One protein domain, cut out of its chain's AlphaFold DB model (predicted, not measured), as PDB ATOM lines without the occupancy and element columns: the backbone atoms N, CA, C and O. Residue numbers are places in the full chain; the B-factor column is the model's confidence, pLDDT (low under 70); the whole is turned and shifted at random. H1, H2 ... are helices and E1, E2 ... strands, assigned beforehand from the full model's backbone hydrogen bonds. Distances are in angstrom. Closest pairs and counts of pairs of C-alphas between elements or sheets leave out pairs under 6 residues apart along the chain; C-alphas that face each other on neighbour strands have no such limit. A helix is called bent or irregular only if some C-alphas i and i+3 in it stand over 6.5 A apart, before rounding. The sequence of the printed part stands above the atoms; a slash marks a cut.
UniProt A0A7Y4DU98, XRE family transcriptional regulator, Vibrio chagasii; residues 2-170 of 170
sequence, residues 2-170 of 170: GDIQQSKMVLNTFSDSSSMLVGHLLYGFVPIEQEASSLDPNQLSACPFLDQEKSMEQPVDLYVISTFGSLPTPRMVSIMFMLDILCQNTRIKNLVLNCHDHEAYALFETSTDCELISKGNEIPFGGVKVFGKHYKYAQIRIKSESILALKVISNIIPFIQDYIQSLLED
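Overview. This is residues 2 to 170 of the 170 residues of the protein "XRE family transcriptional regulator" of Vibrio chagasii (UniProt A0A7Y4DU98). A twisted wall of six strands has H4 along one part of one face and H5 over another part of that same face, while H8 packs on H4, farther from the sheet. H2 lies on the opposite face, the small hairpin of E6 and E7 sits by the first residues of H5, and the short H1 lies near the edge strand E1. The printed part has 169 residues, with eight named helices and eight named strands that follow each other along the chain as H1 E1 E2 H2 H3 E3 H4 E4 H5 E5 E6 E7 E8 H6 H7 H8. The sheet runs E1 E2 E3 E4 E8 E5 and is mixed, as is the class, helices and strands; the whole is compact, with a radius of gyration of the C-alphas of 15.9 A and spans of 42 by 39 by 37 A.

Arrangement. H1, residues 2 to 6, is only just not on the sheet, with 4 pairs of C-alphas within 10 A. E1, residues 9 to 15, and E2, residues 21 to 31, form an antiparallel hairpin, with N 12 and O 25 2.9 A apart. H2, residues 36 to 39, has a height over the sheet of 7.7 A; H3, residues 52 to 57, has 8.9 A. E3, residues 60 to 69, bends by 50 degrees at residue 66 and is antiparallel to E2, with N 26 and O 66 at 2.8 A. H4, residues 72 to 88, lies over E2 and E3; its closest C-alphas to E2 are Pro 74 and Gly 23, 5.4 A. E4, residues 92 to 99, is parallel to E3, with N 64 and O 96 at 2.9 A; E3, H4 and E4 are a strand-helix-strand unit, parallel neighbour strands with a helix between, its crossover right-handed. H5, residues 102 to 111, is on the same face as H4. E5, residues 114 to 119, forms with E4 and H5 a split unit, also right-handed, with E8, residues 138 to 143, between the strands. E8 is antiparallel to E4, N 97 and O 140 at 3.0 A, and to E5, N 141 and O 115 at 2.8 A. E6, residues 128 to 130, and E7, residues 133 to 135, form a hairpin, N 128 and O 135 at 2.9 A. H6, residues 144 to 148, touches residues 83 to 87 of H4 alone, closest at C-alphas 144 and 86, 6.6 A. H7, residues 151 to 154, is close to H6 but not clearly touching, C-alphas 154 and 148 at 5.9 A. H8, residues 157 to 169, touches H4, C-alphas 164 and 77 at 6.0 A, opposite ways at an only just steep tilt of 38 degrees. Every O i to N i+4 pair is within hydrogen-bond range in H4 and H6, against 0 of 1 in H1 with 0 of 2 O i to N i+3 pairs, 1 of 2 in H3, 5 of 6 in H5 and 7 of 9 in H8; H2 and H7 are too short for such a pair.

Along the chain. H1 begins at C-alpha 2 (2.802, 25.845, 7.391). From first to last C-alpha E2 is 31.0 A, E3 26.1 A and H4 24.4 A. H8, 19.4 A long, is irregular, with C-alphas 158 and 161 8.1 A apart, and ends at C-alpha 169 (-15.808, 34.662, -10.804).

Size, cuts and confidence. The two C-alphas farthest apart, those of Glu 57 and Pro 124, are 44.0 A apart. The printed part has no cut; the link from H2 to H3, residues 40 to 51, is long. Mean pLDDT of the printed part is 89.0, with residues 2 to 7 and 170 under 70.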
ATOM      1  N   GLY A   2       1.393  26.098   7.753       33.88
ATOM      2  CA  GLY A   2       2.802  25.845   7.391       33.88
ATOM      3  C   GLY A   2       3.195  24.382   7.120       33.88
ATOM      4  O   GLY A   2       4.101  24.153   6.329       33.88
ATOM      5  N   ASP A   3       2.492  23.397   7.692       41.66
ATOM      6  CA  ASP A   3       2.893  21.979   7.572       41.66
ATOM      7  C   ASP A   3       2.516  21.321   6.233       41.66
ATOM      8  O   ASP A   3       3.134  20.340   5.829       41.66
ATOM      9  N   ILE A   4       1.535  21.867   5.504       49.22
ATOM     10  CA  ILE A   4       1.088  21.285   4.226       49.22
ATOM     11  C   ILE A   4       2.036  21.676   3.082       49.22
ATOM     12  O   ILE A   4       2.238  20.881   2.179       49.22
ATOM     13  N   GLN A   5       2.703  22.834   3.136       43.84
ATOM     14  CA  GLN A   5       3.704  23.206   2.119       43.84
ATOM     15  C   GLN A   5       5.021  22.417   2.235       43.84
ATOM     16  O   GLN A   5       5.762  22.339   1.262       43.84
ATOM     17  N   GLN A   6       5.321  21.830   3.401       50.44
ATOM     18  CA  GLN A   6       6.437  20.879   3.547       50.44
ATOM     19  C   GLN A   6       6.068  19.469   3.083       50.44
ATOM     20  O   GLN A   6       6.942  18.680   2.721       50.44
ATOM     21  N   SER A   7       4.777  19.145   3.080       62.31
ATOM     22  CA  SER A   7       4.282  17.929   2.458       62.31
ATOM     23  C   SER A   7       4.183  18.128   0.947       62.31
ATOM     24  O   SER A   7       3.802  19.192   0.477       62.31
ATOM     25  N   LYS A   8       4.485  17.098   0.161       87.12
ATOM     26  CA  LYS A   8       4.412  17.123  -1.313       87.12
ATOM     27  C   LYS A   8       2.960  17.078  -1.827       87.12
ATOM     28  O   LYS A   8       2.670  16.520  -2.880       87.12
ATOM     29  N   MET A   9       2.044  17.603  -1.019       90.81
ATOM     30  CA  MET A   9       0.612  17.677  -1.247       90.81
ATOM     31  C   MET A   9       0.256  19.075  -1.742       90.81
ATOM     32  O   MET A   9       0.899  20.065  -1.395       90.81
ATOM     33  N   VAL A  10      -0.815  19.157  -2.518       91.88
ATOM     34  CA  VAL A  10      -1.347  20.405  -3.052       91.88
ATOM     35  C   VAL A  10      -2.719  20.647  -2.441       91.88
ATOM     36  O   VAL A  10      -3.568  19.755  -2.422       91.88
ATOM     37  N   LEU A  11      -2.925  21.862  -1.933       92.50
ATOM     38  CA  LEU A  11      -4.184  22.310  -1.351       92.50
ATOM     39  C   LEU A  11      -4.713  23.507  -2.137       92.50
ATOM     40  O   LEU A  11      -4.144  24.595  -2.070       92.50
ATOM     41  N   ASN A  12      -5.844  23.311  -2.807       92.38
ATOM     42  CA  ASN A  12      -6.638  24.393  -3.374       92.38
ATOM     43  C   ASN A  12      -7.753  24.742  -2.383       92.38
ATOM     44  O   ASN A  12      -8.476  23.852  -1.937       92.38
ATOM     45  N   THR A  13      -7.901  26.020  -2.039       92.69
ATOM     46  CA  THR A  13      -8.977  26.520  -1.165       92.69
ATOM     47  C   THR A  13      -9.858  27.500  -1.918       92.69
ATOM     48  O   THR A  13      -9.345  28.342  -2.652       92.69
ATOM     49  N   PHE A  14     -11.162  27.432  -1.676       90.75
ATOM     50  CA  PHE A  14     -12.159  28.320  -2.266       90.75
ATOM     51  C   PHE A  14     -12.845  29.096  -1.147       90.75
ATOM     52  O   PHE A  14     -13.328  28.489  -0.185       90.75
ATOM     53  N   SER A  15     -12.893  30.420  -1.277       90.81
ATOM     54  CA  SER A  15     -13.512  31.310  -0.296       90.81
ATOM     55  C   SER A  15     -14.614  32.139  -0.937       90.81
ATOM     56  O   SER A  15     -14.521  32.471  -2.115       90.81
ATOM     57  N   ASP A  16     -15.642  32.475  -0.164       88.44
ATOM     58  CA  ASP A  16     -16.677  33.410  -0.606       88.44
ATOM     59  C   ASP A  16     -16.207  34.875  -0.535       88.44
ATOM     60  O   ASP A  16     -15.093  35.191  -0.102       88.44
ATOM     61  N   SER A  17     -17.091  35.796  -0.918       88.62
ATOM     62  CA  SER A  17     -16.857  37.245  -0.855       88.62
ATOM     63  C   SER A  17     -16.582  37.776   0.559       88.62
ATOM     64  O   SER A  17     -15.992  38.845   0.711       88.62
ATOM     65  N   SER A  18     -16.960  37.029   1.601       91.81
ATOM     66  CA  SER A  18     -16.654  37.334   3.004       91.81
ATOM     67  C   SER A  18     -15.329  36.717   3.467       91.81
ATOM     68  O   SER A  18     -15.009  36.768   4.653       91.81
ATOM     69  N   SER A  19     -14.537  36.155   2.545       88.75
ATOM     70  CA  SER A  19     -13.298  35.413   2.816       88.75
ATOM     71  C   SER A  19     -13.492  34.158   3.677       88.75
ATOM     72  O   SER A  19     -12.528  33.648   4.252       88.75
ATOM     73  N   MET A  20     -14.716  33.633   3.763       91.38
ATOM     74  CA  MET A  20     -15.000  32.397   4.487       91.38
ATOM     75  C   MET A  20     -14.714  31.194   3.594       91.38
ATOM     76  O   MET A  20     -15.096  31.180   2.427       91.38
ATOM     77  N   LEU A  21     -14.067  30.161   4.145       91.75
ATOM     78  CA  LEU A  21     -13.777  28.925   3.417       91.75
ATOM     79  C   LEU A  21     -15.085  28.206   3.050       91.75
ATOM     80  O   LEU A  21     -15.808  27.730   3.927       91.75
ATOM     81  N   VAL A  22     -15.350  28.076   1.753       93.62
ATOM     82  CA  VAL A  22     -16.531  27.385   1.212       93.62
ATOM     83  C   VAL A  22     -16.192  26.071   0.518       93.62
ATOM     84  O   VAL A  22     -17.094  25.283   0.235       93.62
ATOM     85  N   GLY A  23     -14.913  25.783   0.283       93.06
ATOM     86  CA  GLY A  23     -14.485  24.486  -0.225       93.06
ATOM     87  C   GLY A  23     -12.975  24.297  -0.258       93.06
ATOM     88  O   GLY A  23     -12.212  25.256  -0.135       93.06
ATOM     89  N   HIS A  24     -12.545  23.056  -0.460       94.06
ATOM     90  CA  HIS A  24     -11.147  22.728  -0.718       94.06
ATOM     91  C   HIS A  24     -10.994  21.454  -1.546       94.06
ATOM     92  O   HIS A  24     -11.854  20.574  -1.532       94.06
ATOM     93  N   LEU A  25      -9.837  21.340  -2.193       94.62
ATOM     94  CA  LEU A  25      -9.339  20.124  -2.822       94.62
ATOM     95  C   LEU A  25      -7.900  19.889  -2.348       94.62
ATOM     96  O   LEU A  25      -7.004  20.671  -2.663       94.62
ATOM     97  N   LEU A  26      -7.694  18.818  -1.585       94.06
ATOM     98  CA  LEU A  26      -6.395  18.364  -1.098       94.06
ATOM     99  C   LEU A  26      -6.016  17.069  -1.814       94.06
ATOM    100  O   LEU A  26      -6.740  16.073  -1.727       94.06
ATOM    101  N   TYR A  27      -4.873  17.071  -2.489       94.94
ATOM    102  CA  TYR A  27      -4.407  15.924  -3.262       94.94
ATOM    103  C   TYR A  27      -2.881  15.812  -3.281       94.94
ATOM    104  O   TYR A  27      -2.163  16.730  -2.890       94.94
ATOM    105  N   GLY A  28      -2.381  14.678  -3.758       94.81
ATOM    106  CA  GLY A  28      -0.966  14.460  -4.036       94.81
ATOM    107  C   GLY A  28      -0.765  13.375  -5.086       94.81
ATOM    108  O   GLY A  28      -1.717  12.718  -5.509       94.81
ATOM    109  N   PHE A  29       0.480  13.177  -5.504       95.12
ATOM    110  CA  PHE A  29       0.850  12.133  -6.460       95.12
ATOM    111  C   PHE A  29       1.549  10.990  -5.739       95.12
ATOM    112  O   PHE A  29       2.400  11.238  -4.889       95.12
ATOM    113  N   VAL A  30       1.228   9.749  -6.087       94.62
ATOM    114  CA  VAL A  30       1.855   8.548  -5.514       94.62
ATOM    115  C   VAL A  30       2.244   7.572  -6.632       94.62
ATOM    116  O   VAL A  30       1.707   7.666  -7.735       94.62
ATOM    117  N   PRO A  31       3.188   6.642  -6.421       93.69
ATOM    118  CA  PRO A  31       3.477   5.604  -7.416       93.69
ATOM    119  C   PRO A  31       2.255   4.703  -7.697       93.69
ATOM    120  O   PRO A  31       1.402   4.532  -6.834       93.69
ATOM    121  N   ILE A  32       2.175   4.095  -8.883       89.25
ATOM    122  CA  ILE A  32       1.009   3.290  -9.319       89.25
ATOM    123  C   ILE A  32       0.786   1.981  -8.529       89.25
ATOM    124  O   ILE A  32      -0.339   1.508  -8.410       89.25
ATOM    125  N   GLU A  33       1.841   1.384  -7.968       80.75
ATOM    126  CA  GLU A  33       1.811   0.056  -7.320       80.75
ATOM    127  C   GLU A  33       1.770   0.143  -5.785       80.75
ATOM    128  O   GLU A  33       2.350  -0.676  -5.076       80.75
ATOM    129  N   GLN A  34       1.108   1.166  -5.250       82.38
ATOM    130  CA  GLN A  34       0.991   1.330  -3.804       82.38
ATOM    131  C   GLN A  34      -0.050   0.381  -3.204       82.38
ATOM    132  O   GLN A  34      -1.170   0.253  -3.713       82.38
ATOM    133  N   GLU A  35       0.323  -0.263  -2.093       82.38
ATOM    134  CA  GLU A  35      -0.596  -1.068  -1.293       82.38
ATOM    135  C   GLU A  35      -1.682  -0.176  -0.679       82.38
ATOM    136  O   GLU A  35      -1.418   0.951  -0.258       82.38
ATOM    137  N   ALA A  36      -2.899  -0.706  -0.547       78.56
ATOM    138  CA  ALA A  36      -4.032  -0.026   0.086       78.56
ATOM    139  C   ALA A  36      -3.692   0.600   1.455       78.56
ATOM    140  O   ALA A  36      -4.133   1.700   1.778       78.56
ATOM    141  N   SER A  37      -2.885  -0.107   2.249       80.62
ATOM    142  CA  SER A  37      -2.414   0.304   3.576       80.62
ATOM    143  C   SER A  37      -1.568   1.579   3.546       80.62
ATOM    144  O   SER A  37      -1.605   2.360   4.493       80.62
ATOM    145  N   SER A  38      -0.831   1.813   2.459       83.31
ATOM    146  CA  SER A  38       0.036   2.984   2.293       83.31
ATOM    147  C   SER A  38      -0.715   4.258   1.897       83.31
ATOM    148  O   SER A  38      -0.118   5.331   1.866       83.31
ATOM    149  N   LEU A  39      -2.021   4.150   1.615       85.88
ATOM    150  CA  LEU A  39      -2.909   5.260   1.255       85.88
ATOM    151  C   LEU A  39      -3.960   5.533   2.345       85.88
ATOM    152  O   LEU A  39      -5.033   6.066   2.054       85.88
ATOM    153  N   ASP A  40      -3.676   5.180   3.603       86.19
ATOM    154  CA  ASP A  40      -4.585   5.416   4.730       86.19
ATOM    155  C   ASP A  40      -4.795   6.930   4.954       86.19
ATOM    156  O   ASP A  40      -3.841   7.646   5.280       86.19
ATOM    157  N   PRO A  41      -6.036   7.447   4.834       84.75
ATOM    158  CA  PRO A  41      -6.322   8.861   5.069       84.75
ATOM    159  C   PRO A  41      -6.002   9.329   6.500       84.75
ATOM    160  O   PRO A  41      -5.892  10.530   6.733       84.75
ATOM    161  N   ASN A  42      -5.828   8.413   7.459       85.62
ATOM    162  CA  ASN A  42      -5.443   8.736   8.835       85.62
ATOM    163  C   ASN A  42      -3.919   8.739   9.057       85.62
ATOM    164  O   ASN A  42      -3.473   9.106  10.143       85.62
ATOM    165  N   GLN A  43      -3.116   8.341   8.061       86.81
ATOM    166  CA  GLN A  43      -1.652   8.230   8.158       86.81
ATOM    167  C   GLN A  43      -0.936   8.940   7.000       86.81
ATOM    168  O   GLN A  43       0.042   8.441   6.447       86.81
ATOM    169  N   LEU A  44      -1.389  10.150   6.654       87.12
ATOM    170  CA  LEU A  44      -0.871  10.916   5.510       87.12
ATOM    171  C   LEU A  44       0.639  11.183   5.551       87.12
ATOM    172  O   LEU A  44       1.262  11.313   4.502       87.12
ATOM    173  N   SER A  45       1.246  11.255   6.737       85.38
ATOM    174  CA  SER A  45       2.695  11.436   6.885       85.38
ATOM    175  C   SER A  45       3.513  10.226   6.420       85.38
ATOM    176  O   SER A  45       4.692  10.383   6.109       85.38
ATOM    177  N   ALA A  46       2.908   9.037   6.377       85.62
ATOM    178  CA  ALA A  46       3.528   7.811   5.884       85.62
ATOM    179  C   ALA A  46       3.256   7.568   4.389       85.62
ATOM    180  O   ALA A  46       3.886   6.695   3.791       85.62
ATOM    181  N   CYS A  47       2.349   8.337   3.776       88.62
ATOM    182  CA  CYS A  47       2.049   8.212   2.356       88.62
ATOM    183  C   CYS A  47       3.272   8.611   1.507       88.62
ATOM    184  O   CYS A  47       3.874   9.667   1.741       88.62
ATOM    185  N   PRO A  48       3.625   7.828   0.474       90.06
ATOM    186  CA  PRO A  48       4.806   8.062  -0.353       90.06
ATOM    187  C   PRO A  48       4.538   9.128  -1.425       90.06
ATOM    188  O   PRO A  48       4.631   8.864  -2.626       90.06
ATOM    189  N   PHE A  49       4.181  10.340  -0.996       92.50
ATOM    190  CA  PHE A  49       3.906  11.435  -1.917       92.50
ATOM    191  C   PHE A  49       5.146  11.804  -2.735       92.50
ATOM    192  O   PHE A  49       6.279  11.859  -2.241       92.50
ATOM    193  N   LEU A  50       4.914  12.073  -4.011       91.75
ATOM    194  CA  LEU A  50       5.903  12.514  -4.976       91.75
ATOM    195  C   LEU A  50       5.776  14.016  -5.198       91.75
ATOM    196  O   LEU A  50       4.688  14.581  -5.132       91.75
ATOM    197  N   ASP A  51       6.907  14.643  -5.501       89.19
ATOM    198  CA  ASP A  51       6.934  16.034  -5.942       89.19
ATOM    199  C   ASP A  51       6.238  16.154  -7.304       89.19
ATOM    200  O   ASP A  51       6.277  15.222  -8.114       89.19
ATOM    201  N   GLN A  52       5.641  17.313  -7.579       85.00
ATOM    202  CA  GLN A  52       4.930  17.557  -8.836       85.00
ATOM    203  C   GLN A  52       5.834  17.387 -10.069       85.00
ATOM    204  O   GLN A  52       5.395  16.870 -11.086       85.00
ATOM    205  N   GLU A  53       7.113  17.752  -9.981       87.62
ATOM    206  CA  GLU A  53       8.073  17.542 -11.075       87.62
ATOM    207  C   GLU A  53       8.225  16.048 -11.398       87.62
ATOM    208  O   GLU A  53       8.082  15.630 -12.546       87.62
ATOM    209  N   LYS A  54       8.394  15.213 -10.365       88.19
ATOM    210  CA  LYS A  54       8.509  13.755 -10.518       88.19
ATOM    211  C   LYS A  54       7.229  13.127 -11.049       88.19
ATOM    212  O   LYS A  54       7.294  12.130 -11.766       88.19
ATOM    213  N   SER A  55       6.067  13.693 -10.724       87.94
ATOM    214  CA  SER A  55       4.787  13.188 -11.224       87.94
ATOM    215  C   SER A  55       4.606  13.385 -12.735       87.94
ATOM    216  O   SER A  55       3.759  12.720 -13.330       87.94
ATOM    217  N   MET A  56       5.423  14.232 -13.372       91.25
ATOM    218  CA  MET A  56       5.458  14.416 -14.830       91.25
ATOM    219  C   MET A  56       6.455  13.477 -15.534       91.25
ATOM    220  O   MET A  56       6.370  13.264 -16.748       91.25
ATOM    221  N   GLU A  57       7.396  12.890 -14.790       92.69
ATOM    222  CA  GLU A  57       8.480  12.060 -15.334       92.69
ATOM    223  C   GLU A  57       8.122  10.571 -15.403       92.69
ATOM    224  O   GLU A  57       8.593   9.861 -16.295       92.69
ATOM    225  N   GLN A  58       7.259  10.092 -14.504       93.25
ATOM    226  CA  GLN A  58       6.925   8.672 -14.374       93.25
ATOM    227  C   GLN A  58       5.418   8.432 -14.212       93.25
ATOM    228  O   GLN A  58       4.706   9.341 -13.792       93.25
ATOM    229  N   PRO A  59       4.910   7.220 -14.516       96.00
ATOM    230  CA  PRO A  59       3.528   6.858 -14.215       96.00
ATOM    231  C   PRO A  59       3.204   7.002 -12.725       96.00
ATOM    232  O   PRO A  59       3.951   6.514 -11.874       96.00
ATOM    233  N   VAL A  60       2.076   7.638 -12.421       96.38
ATOM    234  CA  VAL A  60       1.627   7.916 -11.047       96.38
ATOM    235  C   VAL A  60       0.122   7.725 -10.895       96.38
ATOM    236  O   VAL A  60      -0.621   7.763 -11.876       96.38
ATOM    237  N   ASP A  61      -0.324   7.581  -9.654       96.06
ATOM    238  CA  ASP A  61      -1.714   7.757  -9.249       96.06
ATOM    239  C   ASP A  61      -1.897   9.167  -8.668       96.06
ATOM    240  O   ASP A  61      -1.058   9.669  -7.911       96.06
ATOM    241  N   LEU A  62      -3.010   9.810  -9.015       96.50
ATOM    242  CA  LEU A  62      -3.484  11.024  -8.364       96.50
ATOM    243  C   LEU A  62      -4.309  10.616  -7.146       96.50
ATOM    244  O   LEU A  62      -5.410  10.093  -7.301       96.50
ATOM    245  N   TYR A  63      -3.804  10.867  -5.941       95.50
ATOM    246  CA  TYR A  63      -4.535  10.599  -4.709       95.50
ATOM    247  C   TYR A  63      -5.237  11.862  -4.214       95.50
ATOM    248  O   TYR A  63      -4.600  12.785  -3.706       95.50
ATOM    249  N   VAL A  64      -6.563  11.891  -4.341       94.94
ATOM    250  CA  VAL A  64      -7.416  12.929  -3.763       94.94
ATOM    251  C   VAL A  64      -7.761  12.531  -2.334       94.94
ATOM    252  O   VAL A  64      -8.578  11.648  -2.071       94.94
ATOM    253  N   ILE A  65      -7.097  13.206  -1.403       92.38
ATOM    254  CA  ILE A  65      -7.122  12.903   0.025       92.38
ATOM    255  C   ILE A  65      -8.413  13.418   0.650       92.38
ATOM    256  O   ILE A  65      -9.058  12.720   1.432       92.38
ATOM    257  N   SER A  66      -8.773  14.660   0.319       90.38
ATOM    258  CA  SER A  66      -9.942  15.328   0.871       90.38
ATOM    259  C   SER A  66     -10.506  16.339  -0.116       90.38
ATOM    260  O   SER A  66      -9.776  17.110  -0.736       90.38
ATOM    261  N   THR A  67     -11.827  16.352  -0.222       91.50
ATOM    262  CA  THR A  67     -12.602  17.304  -1.014       91.50
ATOM    263  C   THR A  67     -13.776  17.767  -0.161       91.50
ATOM    264  O   THR A  67     -14.406  16.968   0.536       91.50
ATOM    265  N   PHE A  68     -14.036  19.069  -0.169       90.12
ATOM    266  CA  PHE A  68     -15.144  19.682   0.549       90.12
ATOM    267  C   PHE A  68     -15.720  20.828  -0.273       90.12
ATOM    268  O   PHE A  68     -14.990  21.590  -0.902       90.12
ATOM    269  N   GLY A  69     -17.037  20.987  -0.212       89.62
ATOM    270  CA  GLY A  69     -17.723  22.149  -0.754       89.62
ATOM    271  C   GLY A  69     -19.069  22.329  -0.068       89.62
ATOM    272  O   GLY A  69     -19.939  21.461  -0.169       89.62
ATOM    273  N   SER A  70     -19.260  23.448   0.627       87.31
ATOM    274  CA  SER A  70     -20.525  23.763   1.299       87.31
ATOM    275  C   SER A  70     -21.646  24.026   0.288       87.31
ATOM    276  O   SER A  70     -22.785  23.613   0.506       87.31
ATOM    277  N   LEU A  71     -21.304  24.608  -0.862       87.00
ATOM    278  CA  LEU A  71     -22.210  24.942  -1.962       87.00
ATOM    279  C   LEU A  71     -21.951  24.065  -3.205       87.00
ATOM    280  O   LEU A  71     -20.885  23.454  -3.311       87.00
ATOM    281  N   PRO A  72     -22.893  23.997  -4.166       88.12
ATOM    282  CA  PRO A  72     -22.677  23.292  -5.431       88.12
ATOM    283  C   PRO A  72     -21.466  23.809  -6.224       88.12
ATOM    284  O   PRO A  72     -20.700  23.000  -6.742       88.12
ATOM    285  N   THR A  73     -21.250  25.128  -6.266       90.19
ATOM    286  CA  THR A  73     -20.169  25.757  -7.048       90.19
ATOM    287  C   THR A  73     -18.768  25.271  -6.632       90.19
ATOM    288  O   THR A  73     -18.096  24.681  -7.477       90.19
ATOM    289  N   PRO A  74     -18.329  25.340  -5.355       89.25
ATOM    290  CA  PRO A  74     -17.030  24.790  -4.934       89.25
ATOM    291  C   PRO A  74     -16.847  23.287  -5.202       89.25
ATOM    292  O   PRO A  74     -15.732  22.825  -5.465       89.25
ATOM    293  N   ARG A  75     -17.935  22.501  -5.162       89.25
ATOM    294  CA  ARG A  75     -17.884  21.072  -5.520       89.25
ATOM    295  C   ARG A  75     -17.595  20.904  -7.009       89.25
ATOM    296  O   ARG A  75     -16.720  20.122  -7.368       89.25
ATOM    297  N   MET A  76     -18.283  21.668  -7.860       89.94
ATOM    298  CA  MET A  76     -18.051  21.670  -9.306       89.94
ATOM    299  C   MET A  76     -16.637  22.129  -9.652       89.94
ATOM    300  O   MET A  76     -15.975  21.470 -10.449       89.94
ATOM    301  N   VAL A  77     -16.137  23.177  -8.995       91.69
ATOM    302  CA  VAL A  77     -14.751  23.641  -9.146       91.69
ATOM    303  C   VAL A  77     -13.764  22.516  -8.829       91.69
ATOM    304  O   VAL A  77     -12.862  22.252  -9.616       91.69
ATOM    305  N   SER A  78     -13.968  21.784  -7.729       92.19
ATOM    306  CA  SER A  78     -13.112  20.646  -7.364       92.19
ATOM    307  C   SER A  78     -13.123  19.544  -8.427       92.19
ATOM    308  O   SER A  78     -12.072  18.997  -8.752       92.19
ATOM    309  N   ILE A  79     -14.293  19.236  -9.004       91.69
ATOM    310  CA  ILE A  79     -14.416  18.272 -10.107       91.69
ATOM    311  C   ILE A  79     -13.654  18.762 -11.339       91.69
ATOM    312  O   ILE A  79     -12.880  17.995 -11.910       91.69
ATOM    313  N   MET A  80     -13.823  20.029 -11.723       94.06
ATOM    314  CA  MET A  80     -13.126  20.594 -12.879       94.06
ATOM    315  C   MET A  80     -11.609  20.607 -12.676       94.06
ATOM    316  O   MET A  80     -10.890  20.205 -13.582       94.06
ATOM    317  N   PHE A  81     -11.113  20.951 -11.482       94.62
ATOM    318  CA  PHE A  81      -9.683  20.851 -11.172       94.62
ATOM    319  C   PHE A  81      -9.162  19.420 -11.280       94.62
ATOM    320  O   PHE A  81      -8.106  19.206 -11.866       94.62
ATOM    321  N   MET A  82      -9.884  18.428 -10.745       95.00
ATOM    322  CA  MET A  82      -9.472  17.026 -10.877       95.00
ATOM    323  C   MET A  82      -9.359  16.621 -12.349       95.00
ATOM    324  O   MET A  82      -8.352  16.046 -12.747       95.00
ATOM    325  N   LEU A  83     -10.357  16.955 -13.167       94.94
ATOM    326  CA  LEU A  83     -10.346  16.667 -14.602       94.94
ATOM    327  C   LEU A  83      -9.209  17.390 -15.331       94.94
ATOM    328  O   LEU A  83      -8.555  16.797 -16.184       94.94
ATOM    329  N   ASP A  84      -8.946  18.644 -14.977       95.44
ATOM    330  CA  ASP A  84      -7.898  19.454 -15.588       95.44
ATOM    331  C   ASP A  84      -6.513  18.873 -15.282       95.44
ATOM    332  O   ASP A  84      -5.703  18.690 -16.188       95.44
ATOM    333  N   ILE A  85      -6.280  18.449 -14.035       95.44
ATOM    334  CA  ILE A  85      -5.054  17.746 -13.635       95.44
ATOM    335  C   ILE A  85      -4.867  16.464 -14.461       95.44
ATOM    336  O   ILE A  85      -3.765  16.201 -14.947       95.44
ATOM    337  N   LEU A  86      -5.933  15.675 -14.650       95.50
ATOM    338  CA  LEU A  86      -5.884  14.457 -15.469       95.50
ATOM    339  C   LEU A  86      -5.571  14.760 -16.945       95.50
ATOM    340  O   LEU A  86      -4.826  14.012 -17.575       95.50
ATOM    341  N   CYS A  87      -6.108  15.853 -17.493       93.44
ATOM    342  CA  CYS A  87      -5.841  16.291 -18.863       93.44
ATOM    343  C   CYS A  87      -4.401  16.786 -19.050       93.44
ATOM    344  O   CYS A  87      -3.757  16.459 -20.048       93.44
ATOM    345  N   GLN A  88      -3.887  17.571 -18.101       92.81
ATOM    346  CA  GLN A  88      -2.560  18.184 -18.191       92.81
ATOM    347  C   GLN A  88      -1.426  17.190 -17.920       92.81
ATOM    348  O   GLN A  88      -0.333  17.343 -18.467       92.81
ATOM    349  N   ASN A  89      -1.672  16.150 -17.118       94.75
ATOM    350  CA  ASN A  89      -0.673  15.138 -16.798       94.75
ATOM    351  C   ASN A  89      -1.082  13.733 -17.280       94.75
ATOM    352  O   ASN A  89      -1.655  12.922 -16.552       94.75
ATOM    353  N   THR A  90      -0.652  13.395 -18.499       94.44
ATOM    354  CA  THR A  90      -0.884  12.083 -19.140       94.44
ATOM    355  C   THR A  90      -0.139  10.910 -18.479       94.44
ATOM    356  O   THR A  90      -0.347   9.735 -18.826       94.44
ATOM    357  N   ARG A  91       0.754  11.189 -17.518       96.69
ATOM    358  CA  ARG A  91       1.400  10.152 -16.708       96.69
ATOM    359  C   ARG A  91       0.494   9.625 -15.606       96.69
ATOM    360  O   ARG A  91       0.733   8.505 -15.159       96.69
ATOM    361  N   ILE A  92      -0.556  10.355 -15.230       97.06
ATOM    362  CA  ILE A  92      -1.534   9.878 -14.255       97.06
ATOM    363  C   ILE A  92      -2.296   8.693 -14.850       97.06
ATOM    364  O   ILE A  92      -2.969   8.821 -15.875       97.06
ATOM    365  N   LYS A  93      -2.178   7.526 -14.217       95.94
ATOM    366  CA  LYS A  93      -2.841   6.286 -14.646       95.94
ATOM    367  C   LYS A  93      -4.143   6.058 -13.921       95.94
ATOM    368  O   LYS A  93      -5.102   5.627 -14.555       95.94
ATOM    369  N   ASN A  94      -4.201   6.419 -12.645       95.69
ATOM    370  CA  ASN A  94      -5.423   6.299 -11.878       95.69
ATOM    371  C   ASN A  94      -5.698   7.537 -11.030       95.69
ATOM    372  O   ASN A  94      -4.788   8.231 -10.580       95.69
ATOM    373  N   LEU A  95      -6.982   7.776 -10.800       95.19
ATOM    374  CA  LEU A  95      -7.499   8.637  -9.754       95.19
ATOM    375  C   LEU A  95      -7.870   7.755  -8.558       95.19
ATOM    376  O   LEU A  95      -8.644   6.807  -8.705       95.19
ATOM    377  N   VAL A  96      -7.329   8.072  -7.387       95.19
ATOM    378  CA  VAL A  96      -7.676   7.442  -6.112       95.19
ATOM    379  C   VAL A  96      -8.500   8.424  -5.287       95.19
ATOM    380  O   VAL A  96      -8.070   9.555  -5.057       95.19
ATOM    381  N   LEU A  97      -9.681   7.995  -4.843       93.31
ATOM    382  CA  LEU A  97     -10.653   8.825  -4.128       93.31
ATOM    383  C   LEU A  97     -11.137   8.132  -2.861       93.31
ATOM    384  O   LEU A  97     -11.447   6.943  -2.878       93.31
ATOM    385  N   ASN A  98     -11.292   8.905  -1.789       92.69
ATOM    386  CA  ASN A  98     -12.026   8.489  -0.599       92.69
ATOM    387  C   ASN A  98     -13.485   8.958  -0.718       92.69
ATOM    388  O   ASN A  98     -13.795  10.123  -0.471       92.69
ATOM    389  N   CYS A  99     -14.396   8.066  -1.106       92.06
ATOM    390  CA  CYS A  99     -15.822   8.376  -1.173       92.06
ATOM    391  C   CYS A  99     -16.441   8.273   0.222       92.06
ATOM    392  O   CYS A  99     -16.419   7.201   0.827       92.06
ATOM    393  N   HIS A 100     -17.012   9.368   0.721       91.06
ATOM    394  CA  HIS A 100     -17.660   9.428   2.037       91.06
ATOM    395  C   HIS A 100     -19.188   9.321   1.973       91.06
ATOM    396  O   HIS A 100     -19.827   9.036   2.987       91.06
ATOM    397  N   ASP A 101     -19.771   9.512   0.793       88.25
ATOM    398  CA  ASP A 101     -21.195   9.370   0.529       88.25
ATOM    399  C   ASP A 101     -21.449   8.343  -0.582       88.25
ATOM    400  O   ASP A 101     -20.603   8.073  -1.442       88.25
ATOM    401  N   HIS A 102     -22.620   7.712  -0.521       90.19
ATOM    402  CA  HIS A 102     -22.968   6.625  -1.428       90.19
ATOM    403  C   HIS A 102     -23.221   7.097  -2.865       90.19
ATOM    404  O   HIS A 102     -22.982   6.326  -3.789       90.19
ATOM    405  N   GLU A 103     -23.674   8.336  -3.064       86.50
ATOM    406  CA  GLU A 103     -23.984   8.872  -4.393       86.50
ATOM    407  C   GLU A 103     -22.704   9.047  -5.215       86.50
ATOM    408  O   GLU A 103     -22.628   8.576  -6.351       86.50
ATOM    409  N   ALA A 104     -21.663   9.626  -4.610       82.88
ATOM    410  CA  ALA A 104     -20.346   9.756  -5.218       82.88
ATOM    411  C   ALA A 104     -19.734   8.387  -5.550       82.88
ATOM    412  O   ALA A 104     -19.205   8.200  -6.643       82.88
ATOM    413  N   TYR A 105     -19.839   7.412  -4.641       89.88
ATOM    414  CA  TYR A 105     -19.352   6.051  -4.891       89.88
ATOM    415  C   TYR A 105     -20.091   5.376  -6.058       89.88
ATOM    416  O   TYR A 105     -19.457   4.845  -6.972       89.88
ATOM    417  N   ALA A 106     -21.426   5.438  -6.059       87.50
ATOM    418  CA  ALA A 106     -22.265   4.798  -7.065       87.50
ATOM    419  C   ALA A 106     -22.041   5.377  -8.472       87.50
ATOM    420  O   ALA A 106     -22.103   4.636  -9.455       87.50
ATOM    421  N   LEU A 107     -21.738   6.677  -8.583       82.38
ATOM    422  CA  LEU A 107     -21.401   7.315  -9.858       82.38
ATOM    423  C   LEU A 107     -20.245   6.581 -10.553       82.38
ATOM    424  O   LEU A 107     -20.339   6.245 -11.735       82.38
ATOM    425  N   PHE A 108     -19.174   6.302  -9.810       83.56
ATOM    426  CA  PHE A 108     -17.980   5.664 -10.355       83.56
ATOM    427  C   PHE A 108     -18.137   4.154 -10.509       83.56
ATOM    428  O   PHE A 108     -17.725   3.615 -11.534       83.56
ATOM    429  N   GLU A 109     -18.782   3.480  -9.555       83.88
ATOM    430  CA  GLU A 109     -19.055   2.037  -9.640       83.88
ATOM    431  C   GLU A 109     -19.867   1.675 -10.896       83.88
ATOM    432  O   GLU A 109     -19.607   0.664 -11.541       83.88
ATOM    433  N   THR A 110     -20.839   2.513 -11.271       81.12
ATOM    434  CA  THR A 110     -21.738   2.241 -12.405       81.12
ATOM    435  C   THR A 110     -21.202   2.696 -13.759       81.12
ATOM    436  O   THR A 110     -21.596   2.142 -14.786       81.12
ATOM    437  N   SER A 111     -20.339   3.715 -13.779       75.88
ATOM    438  CA  SER A 111     -19.947   4.403 -15.019       75.88
ATOM    439  C   SER A 111     -18.507   4.132 -15.449       75.88
ATOM    440  O   SER A 111     -18.140   4.472 -16.572       75.88
ATOM    441  N   THR A 112     -17.677   3.550 -14.581       78.50
ATOM    442  CA  THR A 112     -16.240   3.369 -14.831       78.50
ATOM    443  C   THR A 112     -15.744   2.002 -14.373       78.50
ATOM    444  O   THR A 112     -16.374   1.346 -13.549       78.50
ATOM    445  N   ASP A 113     -14.589   1.581 -14.897       81.00
ATOM    446  CA  ASP A 113     -13.836   0.433 -14.381       81.00
ATOM    447  C   ASP A 113     -13.179   0.846 -13.051       81.00
ATOM    448  O   ASP A 113     -12.061   1.366 -13.013       81.00
ATOM    449  N   CYS A 114     -13.968   0.746 -11.981       87.50
ATOM    450  CA  CYS A 114     -13.656   1.210 -10.636       87.50
ATOM    451  C   CYS A 114     -13.267   0.022  -9.743       87.50
ATOM    452  O   CYS A 114     -14.040  -0.920  -9.561       87.50
ATOM    453  N   GLU A 115     -12.076   0.081  -9.153       91.75
ATOM    454  CA  GLU A 115     -11.574  -0.897  -8.191       91.75
ATOM    455  C   GLU A 115     -11.778  -0.378  -6.761       91.75
ATOM    456  O   GLU A 115     -11.344   0.719  -6.414       91.75
ATOM    457  N   LEU A 116     -12.389  -1.185  -5.891       92.75
ATOM    458  CA  LEU A 116     -12.435  -0.901  -4.457       92.75
ATOM    459  C   LEU A 116     -11.110  -1.312  -3.795       92.75
ATOM    460  O   LEU A 116     -10.850  -2.501  -3.630       92.75
ATOM    461  N   ILE A 117     -10.326  -0.334  -3.342       92.69
ATOM    462  CA  ILE A 117      -9.011  -0.554  -2.719       92.69
ATOM    463  C   ILE A 117      -9.145  -0.872  -1.227       92.69
ATOM    464  O   ILE A 117      -8.558  -1.822  -0.711       92.69
ATOM    465  N   SER A 118      -9.894  -0.040  -0.502       93.25
ATOM    466  CA  SER A 118     -10.010  -0.126   0.954       93.25
ATOM    467  C   SER A 118     -11.339   0.442   1.448       93.25
ATOM    468  O   SER A 118     -12.125   1.022   0.695       93.25
ATOM    469  N   LYS A 119     -11.633   0.222   2.730       94.12
ATOM    470  CA  LYS A 119     -12.857   0.684   3.389       94.12
ATOM    471  C   LYS A 119     -12.506   1.245   4.755       94.12
ATOM    472  O   LYS A 119     -11.655   0.691   5.447       94.12
ATOM    473  N   GLY A 120     -13.205   2.300   5.153       92.88
ATOM    474  CA  GLY A 120     -13.172   2.766   6.534       92.88
ATOM    475  C   GLY A 120     -13.859   1.782   7.484       92.88
ATOM    476  O   GLY A 120     -14.397   0.758   7.070       92.88
ATOM    477  N   ASN A 121     -13.899   2.122   8.771       94.69
ATOM    478  CA  ASN A 121     -14.611   1.314   9.764       94.69
ATOM    479  C   ASN A 121     -16.102   1.167   9.415       94.69
ATOM    480  O   ASN A 121     -16.728   2.107   8.913       94.69
ATOM    481  N   GLU A 122     -16.662  -0.002   9.727       96.62
ATOM    482  CA  GLU A 122     -18.099  -0.267   9.622       96.62
ATOM    483  C   GLU A 122     -18.879   0.666  10.566       96.62
ATOM    484  O   GLU A 122     -18.450   0.940  11.691       96.62
ATOM    485  N   ILE A 123     -20.013   1.183  10.095       96.25
ATOM    486  CA  ILE A 123     -20.919   2.063  10.841       96.25
ATOM    487  C   ILE A 123     -22.359   1.556  10.710       96.25
ATOM    488  O   ILE A 123     -22.684   0.900   9.726       96.25
ATOM    489  N   PRO A 124     -23.247   1.842  11.677       93.38
ATOM    490  CA  PRO A 124     -24.606   1.301  11.659       93.38
ATOM    491  C   PRO A 124     -25.513   1.907  10.574       93.38
ATOM    492  O   PRO A 124     -26.439   1.241  10.121       93.38
ATOM    493  N   PHE A 125     -25.282   3.159  10.164       91.75
ATOM    494  CA  PHE A 125     -26.066   3.861   9.142       91.75
ATOM    495  C   PHE A 125     -25.250   4.987   8.490       91.75
ATOM    496  O   PHE A 125     -24.286   5.479   9.078       91.75
ATOM    497  N   GLY A 126     -25.659   5.418   7.291       90.44
ATOM    498  CA  GLY A 126     -24.975   6.461   6.514       90.44
ATOM    499  C   GLY A 126     -23.734   5.959   5.768       90.44
ATOM    500  O   GLY A 126     -23.581   4.757   5.544       90.44
ATOM    501  N   GLY A 127     -22.861   6.885   5.366       92.81
ATOM    502  CA  GLY A 127     -21.613   6.582   4.659       92.81
ATOM    503  C   GLY A 127     -21.824   5.903   3.302       92.81
ATOM    504  O   GLY A 127     -22.766   6.221   2.574       92.81
ATOM    505  N   VAL A 128     -20.956   4.939   2.984       95.44
ATOM    506  CA  VAL A 128     -20.996   4.174   1.730       95.44
ATOM    507  C   VAL A 128     -21.413   2.733   1.993       95.44
ATOM    508  O   VAL A 128     -20.846   2.055   2.854       95.44
ATOM    509  N   LYS A 129     -22.389   2.244   1.222       94.62
ATOM    510  CA  LYS A 129     -22.821   0.848   1.270       94.62
ATOM    511  C   LYS A 129     -22.003  -0.000   0.299       94.62
ATOM    512  O   LYS A 129     -22.092   0.198  -0.904       94.62
ATOM    513  N   VAL A 130     -21.267  -0.980   0.820       92.25
ATOM    514  CA  VAL A 130     -20.470  -1.935   0.035       92.25
ATOM    515  C   VAL A 130     -20.770  -3.352   0.523       92.25
ATOM    516  O   VAL A 130     -20.706  -3.624   1.723       92.25
ATOM    517  N   PHE A 131     -21.118  -4.269  -0.383       89.75
ATOM    518  CA  PHE A 131     -21.452  -5.672  -0.061       89.75
ATOM    519  C   PHE A 131     -22.474  -5.830   1.086       89.75
ATOM    520  O   PHE A 131     -22.348  -6.699   1.944       89.75
ATOM    521  N   GLY A 132     -23.482  -4.952   1.130       90.25
ATOM    522  CA  GLY A 132     -24.561  -5.006   2.122       90.25
ATOM    523  C   GLY A 132     -24.253  -4.365   3.481       90.25
ATOM    524  O   GLY A 132     -25.157  -4.296   4.309       90.25
ATOM    525  N   LYS A 133     -23.036  -3.852   3.698       95.81
ATOM    526  CA  LYS A 133     -22.618  -3.175   4.936       95.81
ATOM    527  C   LYS A 133     -22.304  -1.702   4.700       95.81
ATOM    528  O   LYS A 133     -21.948  -1.323   3.587       95.81
ATOM    529  N   HIS A 134     -22.422  -0.893   5.749       96.62
ATOM    530  CA  HIS A 134     -22.145   0.542   5.717       96.62
ATOM    531  C   HIS A 134     -20.758   0.838   6.288       96.62
ATOM    532  O   HIS A 134     -20.419   0.368   7.371       96.62
ATOM    533  N   TYR A 135     -19.968   1.639   5.581       96.50
ATOM    534  CA  TYR A 135     -18.618   2.029   5.984       96.50
ATOM    535  C   TYR A 135     -18.477   3.551   5.978       96.50
ATOM    536  O   TYR A 135     -19.125   4.236   5.186       96.50
ATOM    537  N   LYS A 136     -17.597   4.086   6.838       94.19
ATOM    538  CA  LYS A 136     -17.297   5.534   6.890       94.19
ATOM    539  C   LYS A 136     -16.862   6.115   5.546       94.19
ATOM    540  O   LYS A 136     -17.112   7.287   5.280       94.19
ATOM    541  N   TYR A 137     -16.161   5.312   4.755       93.88
ATOM    542  CA  TYR A 137     -15.789   5.627   3.387       93.88
ATOM    543  C   TYR A 137     -15.488   4.344   2.616       93.88
ATOM    544  O   TYR A 137     -15.169   3.309   3.214       93.88
ATOM    545  N   ALA A 138     -15.548   4.442   1.294       94.31
ATOM    546  CA  ALA A 138     -14.978   3.481   0.364       94.31
ATOM    547  C   ALA A 138     -13.866   4.184  -0.415       94.31
ATOM    548  O   ALA A 138     -14.102   5.234  -1.010       94.31
ATOM    549  N   GLN A 139     -12.658   3.633  -0.379       94.44
ATOM    550  CA  GLN A 139     -11.557   4.139  -1.184       94.44
ATOM    551  C   GLN A 139     -11.529   3.384  -2.503       94.44
ATOM    552  O   GLN A 139     -11.474   2.151  -2.514       94.44
ATOM    553  N   ILE A 140     -11.564   4.128  -3.596       94.06
ATOM    554  CA  ILE A 140     -11.645   3.577  -4.944       94.06
ATOM    555  C   ILE A 140     -10.481   4.047  -5.803       94.06
ATOM    556  O   ILE A 140      -9.988   5.160  -5.621       94.06
ATOM    557  N   ARG A 141     -10.068   3.200  -6.746       94.38
ATOM    558  CA  ARG A 141      -9.113   3.499  -7.815       94.38
ATOM    559  C   ARG A 141      -9.845   3.421  -9.143       94.38
ATOM    560  O   ARG A 141     -10.516   2.434  -9.426       94.38
ATOM    561  N   ILE A 142      -9.702   4.451  -9.961       94.06
ATOM    562  CA  ILE A 142     -10.360   4.538 -11.263       94.06
ATOM    563  C   ILE A 142      -9.312   4.904 -12.302       94.06
ATOM    564  O   ILE A 142      -8.552   5.851 -12.099       94.06
ATOM    565  N   LYS A 143      -9.291   4.204 -13.436       94.38
ATOM    566  CA  LYS A 143      -8.386   4.546 -14.538       94.38
ATOM    567  C   LYS A 143      -8.696   5.940 -15.083       94.38
ATOM    568  O   LYS A 143      -9.844   6.251 -15.407       94.38
ATOM    569  N   SER A 144      -7.664   6.766 -15.237       94.44
ATOM    570  CA  SER A 144      -7.794   8.135 -15.750       94.44
ATOM    571  C   SER A 144      -8.410   8.159 -17.151       94.44
ATOM    572  O   SER A 144      -9.321   8.941 -17.413       94.44
ATOM    573  N   GLU A 145      -7.995   7.239 -18.024       93.12
ATOM    574  CA  GLU A 145      -8.554   7.092 -19.373       93.12
ATOM    575  C   GLU A 145     -10.060   6.798 -19.358       93.12
ATOM    576  O   GLU A 145     -10.795   7.347 -20.175       93.12
ATOM    577  N   SER A 146     -10.543   5.995 -18.402       92.50
ATOM    578  CA  SER A 146     -11.966   5.672 -18.285       92.50
ATOM    579  C   SER A 146     -12.782   6.896 -17.885       92.50
ATOM    580  O   SER A 146     -13.869   7.086 -18.419       92.50
ATOM    581  N   ILE A 147     -12.248   7.747 -17.002       92.06
ATOM    582  CA  ILE A 147     -12.884   9.015 -16.613       92.06
ATOM    583  C   ILE A 147     -12.945   9.967 -17.811       92.06
ATOM    584  O   ILE A 147     -14.008  10.498 -18.126       92.06
ATOM    585  N   LEU A 148     -11.817  10.168 -18.498       92.06
ATOM    586  CA  LEU A 148     -11.719  11.105 -19.621       92.06
ATOM    587  C   LEU A 148     -12.528  10.648 -20.848       92.06
ATOM    588  O   LEU A 148     -12.964  11.481 -21.642       92.06
ATOM    589  N   ALA A 149     -12.773   9.342 -20.986       90.69
ATOM    590  CA  ALA A 149     -13.604   8.768 -22.042       90.69
ATOM    591  C   ALA A 149     -15.118   8.864 -21.775       90.69
ATOM    592  O   ALA A 149     -15.913   8.588 -22.679       90.69
ATOM    593  N   LEU A 150     -15.553   9.248 -20.567       88.56
ATOM    594  CA  LEU A 150     -16.975   9.445 -20.283       88.56
ATOM    595  C   LEU A 150     -17.539  10.532 -21.202       88.56
ATOM    596  O   LEU A 150     -17.048  11.656 -21.213       88.56
ATOM    597  N   LYS A 151     -18.634  10.234 -21.913       87.69
ATOM    598  CA  LYS A 151     -19.246  11.148 -22.900       87.69
ATOM    599  C   LYS A 151     -19.538  12.551 -22.351       87.69
ATOM    600  O   LYS A 151     -19.427  13.538 -23.070       87.69
ATOM    601  N   VAL A 152     -19.960  12.636 -21.088       85.31
ATOM    602  CA  VAL A 152     -20.230  13.921 -20.424       85.31
ATOM    603  C   VAL A 152     -18.931  14.698 -20.211       85.31
ATOM    604  O   VAL A 152     -18.896  15.896 -20.460       85.31
ATOM    605  N   ILE A 153     -17.859  14.011 -19.819       88.19
ATOM    606  CA  ILE A 153     -16.550  14.607 -19.550       88.19
ATOM    607  C   ILE A 153     -15.852  15.010 -20.847       88.19
ATOM    608  O   ILE A 153     -15.376  16.137 -20.948       88.19
ATOM    609  N   SER A 154     -15.854  14.154 -21.871       87.50
ATOM    610  CA  SER A 154     -15.178  14.422 -23.146       87.50
ATOM    611  C   SER A 154     -15.652  15.714 -23.823       87.50
ATOM    612  O   SER A 154     -14.876  16.371 -24.508       87.50
ATOM    613  N   ASN A 155     -16.916  16.096 -23.611       88.94
ATOM    614  CA  ASN A 155     -17.487  17.339 -24.138       88.94
ATOM    615  C   ASN A 155     -17.084  18.587 -23.334       88.94
ATOM    616  O   ASN A 155     -17.169  19.692 -23.859       88.94
ATOM    617  N   ILE A 156     -16.672  18.416 -22.076       89.19
ATOM    618  CA  ILE A 156     -16.275  19.502 -21.168       89.19
ATOM    619  C   ILE A 156     -14.783  19.817 -21.311       89.19
ATOM    620  O   ILE A 156     -14.407  20.983 -21.227       89.19
ATOM    621  N   ILE A 157     -13.942  18.804 -21.569       89.44
ATOM    622  CA  ILE A 157     -12.471  18.928 -21.631       89.44
ATOM    623  C   ILE A 157     -11.981  20.157 -22.424       89.44
ATOM    624  O   ILE A 157     -11.140  20.878 -21.887       89.44
ATOM    625  N   PRO A 158     -12.481  20.459 -23.644       91.12
ATOM    626  CA  PRO A 158     -11.971  21.589 -24.427       91.12
ATOM    627  C   PRO A 158     -12.182  22.962 -23.777       91.12
ATOM    628  O   PRO A 158     -11.496  23.911 -24.141       91.12
ATOM    629  N   PHE A 159     -13.121  23.065 -22.836       92.00
ATOM    630  CA  PHE A 159     -13.560  24.314 -22.211       92.00
ATOM    631  C   PHE A 159     -13.269  24.337 -20.708       92.00
ATOM    632  O   PHE A 159     -13.807  25.166 -19.981       92.00
ATOM    633  N   ILE A 160     -12.465  23.397 -20.203       92.25
ATOM    634  CA  ILE A 160     -12.355  23.172 -18.759       92.25
ATOM    635  C   ILE A 160     -11.787  24.376 -18.003       92.25
ATOM    636  O   ILE A 160     -12.261  24.689 -16.917       92.25
ATOM    637  N   GLN A 161     -10.830  25.083 -18.607       90.94
ATOM    638  CA  GLN A 161     -10.252  26.306 -18.047       90.94
ATOM    639  C   GLN A 161     -11.286  27.434 -17.991       90.94
ATOM    640  O   GLN A 161     -11.428  28.072 -16.950       90.94
ATOM    641  N   ASP A 162     -12.071  27.611 -19.059       92.25
ATOM    642  CA  ASP A 162     -13.148  28.605 -19.110       92.25
ATOM    643  C   ASP A 162     -14.221  28.307 -18.048       92.25
ATOM    644  O   ASP A 162     -14.699  29.215 -17.367       92.25
ATOM    645  N   TYR A 163     -14.563  27.028 -17.848       91.12
ATOM    646  CA  TYR A 163     -15.483  26.606 -16.789       91.12
ATOM    647  C   TYR A 163     -14.926  26.871 -15.390       91.12
ATOM    648  O   TYR A 163     -15.661  27.363 -14.538       91.12
ATOM    649  N   ILE A 164     -13.649  26.557 -15.138       90.19
ATOM    650  CA  ILE A 164     -13.008  26.851 -13.848       90.19
ATOM    651  C   ILE A 164     -13.048  28.354 -13.585       90.19
ATOM    652  O   ILE A 164     -13.461  28.760 -12.503       90.19
ATOM    653  N   GLN A 165     -12.668  29.169 -14.568       90.00
ATOM    654  CA  GLN A 165     -12.660  30.617 -14.428       90.00
ATOM    655  C   GLN A 165     -14.065  31.164 -14.147       90.00
ATOM    656  O   GLN A 165     -14.243  31.885 -13.170       90.00
ATOM    657  N   SER A 166     -15.072  30.747 -14.919       90.31
ATOM    658  CA  SER A 166     -16.462  31.162 -14.701       90.31
ATOM    659  C   SER A 166     -16.967  30.812 -13.300       90.31
ATOM    660  O   SER A 166     -17.677  31.607 -12.702       90.31
ATOM    661  N   LEU A 167     -16.608  29.641 -12.764       87.25
ATOM    662  CA  LEU A 167     -17.040  29.214 -11.428       87.25
ATOM    663  C   LEU A 167     -16.290  29.920 -10.285       87.25
ATOM    664  O   LEU A 167     -16.734  29.839  -9.142       87.25
ATOM    665  N   LEU A 168     -15.132  30.526 -10.562       83.62
ATOM    666  CA  LEU A 168     -14.349  31.296  -9.591       83.62
ATOM    667  C   LEU A 168     -14.700  32.792  -9.600       83.62
ATOM    668  O   LEU A 168     -14.351  33.494  -8.652       83.62
ATOM    669  N   GLU A 169     -15.336  33.278 -10.667       81.38
ATOM    670  CA  GLU A 169     -15.808  34.662 -10.804       81.38
ATOM    671  C   GLU A 169     -17.220  34.884 -10.221       81.38
ATOM    672  O   GLU A 169     -17.574  36.033  -9.941       81.38
ATOM    673  N   ASP A 170     -17.988  33.805 -10.014       60.47
ATOM    674  CA  ASP A 170     -19.306  33.773  -9.346       60.47
ATOM    675  C   ASP A 170     -19.206  33.817  -7.805       60.47
ATOM    676  O   ASP A 170     -19.999  34.564  -7.177       60.47
TER     677      ASP A 170